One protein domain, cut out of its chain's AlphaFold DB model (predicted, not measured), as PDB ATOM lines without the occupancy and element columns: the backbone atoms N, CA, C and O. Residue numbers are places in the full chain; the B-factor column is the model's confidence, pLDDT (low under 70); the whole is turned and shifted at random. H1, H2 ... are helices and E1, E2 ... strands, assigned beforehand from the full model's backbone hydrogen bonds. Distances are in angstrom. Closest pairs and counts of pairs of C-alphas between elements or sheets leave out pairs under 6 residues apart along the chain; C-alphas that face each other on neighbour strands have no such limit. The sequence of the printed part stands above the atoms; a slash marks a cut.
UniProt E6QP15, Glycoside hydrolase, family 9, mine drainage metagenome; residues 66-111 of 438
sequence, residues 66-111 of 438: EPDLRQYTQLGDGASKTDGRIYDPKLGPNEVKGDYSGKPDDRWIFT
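Overview. This is residues 66 to 111 of the 438 residues of the protein "Glycoside hydrolase, family 9" of mine drainage metagenome (UniProt E6QP15). The model has little regular structure: a looped head, residues 86 to 102, sits at one end, and two legs of chain spread from it, one towards the short helix H1 and the other ending in the short strand E1. Residues 73 to 80 of the first leg stick out free. The printed part has 46 residues with one named helix, then one named strand; 7 residues are in these, class mixed. It is only just compact, close to loose, with a radius of gyration of the C-alphas of 11.0 A, spanning 27 by 25 by 15 A.

Arrangement. H1, residues 69 to 72, and E1, residues 108 to 110, are apart. E1 pairs with no named strand. Residues 100 to 101 pair with residues 86 to 87, parallel, and with residues 96 to 97, antiparallel. H1 is too short for an O i to N i+4 pair; its one O i to N i+3 pair is within hydrogen-bond range.

Along the chain. H1 measures 5.0 A from C-alpha 69 at (0.444, 12.640, 79.948) to C-alpha 72. E1 measures 6.2 A, ending at C-alpha 110 at (-12.008, 7.937, 73.367).

Size, cuts and confidence. The two C-alphas farthest apart, of Glu 95 and Thr 111, are 30.0 A apart. The printed part has no cut. The link from H1 to E1 is long, 35 residues. No printed residue is under pLDDT 70.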
ATOM      1  N   GLU A  66      -6.879   9.415  80.560       86.38
ATOM      2  CA  GLU A  66      -6.498  10.766  80.966       86.38
ATOM      3  C   GLU A  66      -6.464  11.684  79.745       86.38
ATOM      4  O   GLU A  66      -6.057  11.246  78.664       86.38
ATOM      5  N   PRO A  67      -6.823  12.963  79.911       84.12
ATOM      6  CA  PRO A  67      -6.663  13.952  78.854       84.12
ATOM      7  C   PRO A  67      -5.193  14.330  78.604       84.12
ATOM      8  O   PRO A  67      -4.877  14.862  77.540       84.12
ATOM      9  N   ASP A  68      -4.286  14.076  79.554       84.56
ATOM     10  CA  ASP A  68      -2.887  14.496  79.463       84.56
ATOM     11  C   ASP A  68      -1.885  13.471  80.027       84.56
ATOM     12  O   ASP A  68      -2.180  12.671  80.913       84.56
ATOM     13  N   LEU A  69      -0.644  13.533  79.532       84.44
ATOM     14  CA  LEU A  69       0.444  12.640  79.948       84.44
ATOM     15  C   LEU A  69       0.878  12.833  81.407       84.44
ATOM     16  O   LEU A  69       1.481  11.929  81.988       84.44
ATOM     17  N   ARG A  70       0.624  13.996  82.018       82.94
ATOM     18  CA  ARG A  70       1.019  14.241  83.408       82.94
ATOM     19  C   ARG A  70       0.183  13.376  84.346       82.94
ATOM     20  O   ARG A  70       0.749  12.802  85.275       82.94
ATOM     21  N   GLN A  71      -1.105  13.203  84.067       81.62
ATOM     22  CA  GLN A  71      -1.977  12.297  84.820       81.62
ATOM     23  C   GLN A  71      -1.571  10.821  84.681       81.62
ATOM     24  O   GLN A  71      -1.733  10.058  85.630       81.62
ATOM     25  N   TYR A  72      -0.949  10.420  83.564       79.50
ATOM     26  CA  TYR A  72      -0.407   9.061  83.403       79.50
ATOM     27  C   TYR A  72       0.731   8.751  84.395       79.50
ATOM     28  O   TYR A  72       0.940   7.601  84.785       79.50
ATOM     29  N   THR A  73       1.447   9.784  84.859       80.44
ATOM     30  CA  THR A  73       2.507   9.643  85.874       80.44
ATOM     31  C   THR A  73       1.979   9.491  87.302       80.44
ATOM     32  O   THR A  73       2.781   9.477  88.235       80.44
ATOM     33  N   GLN A  74       0.657   9.383  87.495       79.69
ATOM     34  CA  GLN A  74       0.067   9.114  88.802       79.69
ATOM     35  C   GLN A  74       0.593   7.790  89.377       79.69
ATOM     36  O   GLN A  74       0.740   6.776  88.685       79.69
ATOM     37  N   LEU A  75       0.910   7.856  90.668       78.25
ATOM     38  CA  LEU A  75       1.498   6.805  91.480       78.25
ATOM     39  C   LEU A  75       0.612   6.629  92.718       78.25
ATOM     40  O   LEU A  75       0.339   7.612  93.405       78.25
ATOM     41  N   GLY A  76       0.171   5.397  92.981       74.06
ATOM     42  CA  GLY A  76      -0.706   5.052  94.103       74.06
ATOM     43  C   GLY A  76      -2.125   4.697  93.655       74.06
ATOM     44  O   GLY A  76      -2.383   4.484  92.469       74.06
ATOM     45  N   ASP A  77      -3.057   4.669  94.604       77.62
ATOM     46  CA  ASP A  77      -4.421   4.172  94.403       77.62
ATOM     47  C   ASP A  77      -5.137   4.821  93.203       77.62
ATOM     48  O   ASP A  77      -5.208   6.046  93.073       77.62
ATOM     49  N   GLY A  78      -5.715   3.985  92.338       78.81
ATOM     50  CA  GLY A  78      -6.530   4.416  91.209       78.81
ATOM     51  C   GLY A  78      -7.722   5.292  91.600       78.81
ATOM     52  O   GLY A  78      -8.072   6.182  90.826       78.81
ATOM     53  N   ALA A  79      -8.295   5.107  92.792       81.62
ATOM     54  CA  ALA A  79      -9.385   5.930  93.313       81.62
ATOM     55  C   ALA A  79      -8.971   7.395  93.542       81.62
ATOM     56  O   ALA A  79      -9.818   8.282  93.541       81.62
ATOM     57  N   SER A  80      -7.668   7.664  93.685       83.94
ATOM     58  CA  SER A  80      -7.119   9.013  93.875       83.94
ATOM     59  C   SER A  80      -6.744   9.727  92.568       83.94
ATOM     60  O   SER A  80      -6.201  10.833  92.602       83.94
ATOM     61  N   LYS A  81      -6.990   9.102  91.405       84.38
ATOM     62  CA  LYS A  81      -6.603   9.655  90.094       84.38
ATOM     63  C   LYS A  81      -7.326  10.953  89.751       84.38
ATOM     64  O   LYS A  81      -6.738  11.790  89.071       84.38
ATOM     65  N   THR A  82      -8.561  11.109  90.213       89.56
ATOM     66  CA  THR A  82      -9.355  12.331  90.055       89.56
ATOM     67  C   THR A  82      -9.841  12.808  91.418       89.56
ATOM     68  O   THR A  82      -9.767  12.071  92.403       89.56
ATOM     69  N   ASP A  83     -10.339  14.039  91.503       90.88
ATOM     70  CA  ASP A  83     -10.958  14.545  92.733       90.88
ATOM     71  C   ASP A  83     -12.435  14.123  92.906       90.88
ATOM     72  O   ASP A  83     -13.085  14.488  93.896       90.88
ATOM     73  N   GLY A  84     -12.959  13.337  91.958       91.38
ATOM     74  CA  GLY A  84     -14.338  12.855  91.931       91.38
ATOM     75  C   GLY A  84     -15.387  13.944  91.686       91.38
ATOM     76  O   GLY A  84     -16.548  13.727  92.032       91.38
ATOM     77  N   ARG A  85     -15.001  15.107  91.145       94.75
ATOM     78  CA  ARG A  85     -15.875  16.260  90.872       94.75
ATOM     79  C   ARG A  85     -15.850  16.611  89.395       94.75
ATOM     80  O   ARG A  85     -14.918  16.273  88.687       94.75
ATOM     81  N   ILE A  86     -16.886  17.310  88.950       96.00
ATOM     82  CA  ILE A  86     -17.027  17.752  87.564       96.00
ATOM     83  C   ILE A  86     -16.141  18.978  87.341       96.00
ATOM     84  O   ILE A  86     -16.229  19.956  88.092       96.00
ATOM     85  N   TYR A  87     -15.338  18.973  86.280       95.56
ATOM     86  CA  TYR A  87     -14.519  20.131  85.937       95.56
ATOM     87  C   TYR A  87     -15.378  21.346  85.525       95.56
ATOM     88  O   TYR A  87     -16.176  21.276  84.588       95.56
ATOM     89  N   ASP A  88     -15.183  22.495  86.186       97.12
ATOM     90  CA  ASP A  88     -15.743  23.798  85.799       97.12
ATOM     91  C   ASP A  88     -14.613  24.811  85.520       97.12
ATOM     92  O   ASP A  88     -13.963  25.286  86.456       97.12
ATOM     93  N   PRO A  89     -14.401  25.228  84.254       96.25
ATOM     94  CA  PRO A  89     -13.347  26.178  83.892       96.25
ATOM     95  C   PRO A  89     -13.553  27.595  84.457       96.25
ATOM     96  O   PRO A  89     -12.692  28.455  84.270       96.25
ATOM     97  N   LYS A  90     -14.699  27.886  85.090       97.75
ATOM     98  CA  LYS A  90     -14.971  29.174  85.751       97.75
ATOM     99  C   LYS A  90     -14.414  29.247  87.173       97.75
ATOM    100  O   LYS A  90     -14.340  30.349  87.716       97.75
ATOM    101  N   LEU A  91     -14.075  28.108  87.774       97.69
ATOM    102  CA  LEU A  91     -13.462  28.022  89.096       97.69
ATOM    103  C   LEU A  91     -11.937  28.179  88.980       97.69
ATOM    104  O   LEU A  91     -11.333  27.839  87.961       97.69
ATOM    105  N   GLY A  92     -11.292  28.698  90.026       97.19
ATOM    106  CA  GLY A  92      -9.830  28.701  90.107       97.19
ATOM    107  C   GLY A  92      -9.245  27.273  90.122       97.19
ATOM    108  O   GLY A  92      -9.928  26.352  90.555       97.19
ATOM    109  N   PRO A  93      -7.965  27.052  89.750       91.31
ATOM    110  CA  PRO A  93      -7.392  25.707  89.538       91.31
ATOM    111  C   PRO A  93      -7.482  24.697  90.697       91.31
ATOM    112  O   PRO A  93      -7.310  23.506  90.479       91.31
ATOM    113  N   ASN A  94      -7.707  25.166  91.927       93.75
ATOM    114  CA  ASN A  94      -7.902  24.335  93.123       93.75
ATOM    115  C   ASN A  94      -9.188  24.719  93.879       93.75
ATOM    116  O   ASN A  94      -9.356  24.375  95.048       93.75
ATOM    117  N   GLU A  95     -10.051  25.521  93.259       97.38
ATOM    118  CA  GLU A  95     -11.320  25.932  93.841       97.38
ATOM    119  C   GLU A  95     -12.344  24.813  93.655       97.38
ATOM    120  O   GLU A  95     -12.496  24.258  92.569       97.38
ATOM    121  N   VAL A  96     -13.051  24.502  94.739       97.31
ATOM    122  CA  VAL A  96     -14.098  23.484  94.782       97.31
ATOM    123  C   VAL A  96     -15.402  24.147  95.194       97.31
ATOM    124  O   VAL A  96     -15.446  24.896  96.173       97.31
ATOM    125  N   LYS A  97     -16.482  23.835  94.476       97.19
ATOM    126  CA  LYS A  97     -17.827  24.328  94.767       97.19
ATOM    127  C   LYS A  97     -18.854  23.211  94.606       97.19
ATOM    128  O   LYS A  97     -19.343  22.956  93.509       97.19
ATOM    129  N   GLY A  98     -19.216  22.580  95.724       95.81
ATOM    130  CA  GLY A  98     -20.104  21.416  95.717       95.81
ATOM    131  C   GLY A  98     -19.484  20.273  94.912       95.81
ATOM    132  O   GLY A  98     -18.357  19.866  95.205       95.81
ATOM    133  N   ASP A  99     -20.202  19.830  93.882       96.38
ATOM    134  CA  ASP A  99     -19.797  18.746  92.978       96.38
ATOM    135  C   ASP A  99     -18.871  19.206  91.841       96.38
ATOM    136  O   ASP A  99     -18.546  18.409  90.964       96.38
ATOM    137  N   TYR A 100     -18.452  20.476  91.836       97.75
ATOM    138  CA  TYR A 100     -17.587  21.049  90.806       97.75
ATOM    139  C   TYR A 100     -16.196  21.392  91.340       97.75
ATOM    140  O   TYR A 100     -16.044  21.795  92.500       97.75
ATOM    141  N   SER A 101     -15.194  21.288  90.472       97.25
ATOM    142  CA  SER A 101     -13.793  21.622  90.740       97.25
ATOM    143  C   SER A 101     -13.180  22.377  89.563       97.25
ATOM    144  O   SER A 101     -13.490  22.095  88.411       97.25
ATOM    145  N   GLY A 102     -12.289  23.334  89.824       96.50
ATOM    146  CA  GLY A 102     -11.501  23.987  88.771       96.50
ATOM    147  C   GLY A 102     -10.303  23.165  88.284       96.50
ATOM    148  O   GLY A 102      -9.513  23.656  87.475       96.50
ATOM    149  N   LYS A 103     -10.135  21.929  88.769       93.31
ATOM    150  CA  LYS A 103      -9.072  21.016  88.340       93.31
ATOM    151  C   LYS A 103      -9.525  20.204  87.111       93.31
ATOM    152  O   LYS A 103     -10.523  19.500  87.195       93.31
ATOM    153  N   PRO A 104      -8.814  20.263  85.969       92.19
ATOM    154  CA  PRO A 104      -9.207  19.549  84.750       92.19
ATOM    155  C   PRO A 104      -8.745  18.079  84.760       92.19
ATOM    156  O   PRO A 104      -7.952  17.675  83.907       92.19
ATOM    157  N   ASP A 105      -9.190  17.281  85.736       91.12
ATOM    158  CA  ASP A 105      -8.829  15.855  85.861       91.12
ATOM    159  C   ASP A 105      -9.946  14.866  85.469       91.12
ATOM    160  O   ASP A 105      -9.767  13.650  85.585       91.12
ATOM    161  N   ASP A 106     -11.044  15.369  84.894       92.94
ATOM    162  CA  ASP A 106     -12.088  14.551  84.274       92.94
ATOM    163  C   ASP A 106     -11.516  13.602  83.208       92.94
ATOM    164  O   ASP A 106     -10.726  13.975  82.332       92.94
ATOM    165  N   ARG A 107     -11.964  12.345  83.257       92.31
ATOM    166  CA  ARG A 107     -11.550  11.294  82.322       92.31
ATOM    167  C   ARG A 107     -12.272  11.440  80.992       92.31
ATOM    168  O   ARG A 107     -13.462  11.734  80.944       92.31
ATOM    169  N   TRP A 108     -11.556  11.189  79.902       91.31
ATOM    170  CA  TRP A 108     -12.086  11.326  78.551       91.31
ATOM    171  C   TRP A 108     -12.455   9.975  77.961       91.31
ATOM    172  O   TRP A 108     -11.706   9.002  78.068       91.31
ATOM    173  N   ILE A 109     -13.595   9.946  77.280       92.06
ATOM    174  CA  ILE A 109     -14.040   8.813  76.477       92.06
ATOM    175  C   ILE A 109     -13.440   8.954  75.078       92.06
ATOM    176  O   ILE A 109     -13.770   9.875  74.331       92.06
ATOM    177  N   PHE A 110     -12.563   8.022  74.712       89.25
ATOM    178  CA  PHE A 110     -12.008   7.937  73.367       89.25
ATOM    179  C   PHE A 110     -12.902   7.019  72.546       89.25
ATOM    180  O   PHE A 110     -12.907   5.800  72.734       89.25
ATOM    181  N   THR A 111     -13.675   7.620  71.647       88.88
ATOM    182  CA  THR A 111     -14.691   6.912  70.872       88.88
ATOM    183  C   THR A 111     -14.460   7.042  69.367       88.88
ATOM    184  O   THR A 111     -14.018   8.078  68.873       88.88
TER     185      THR A 111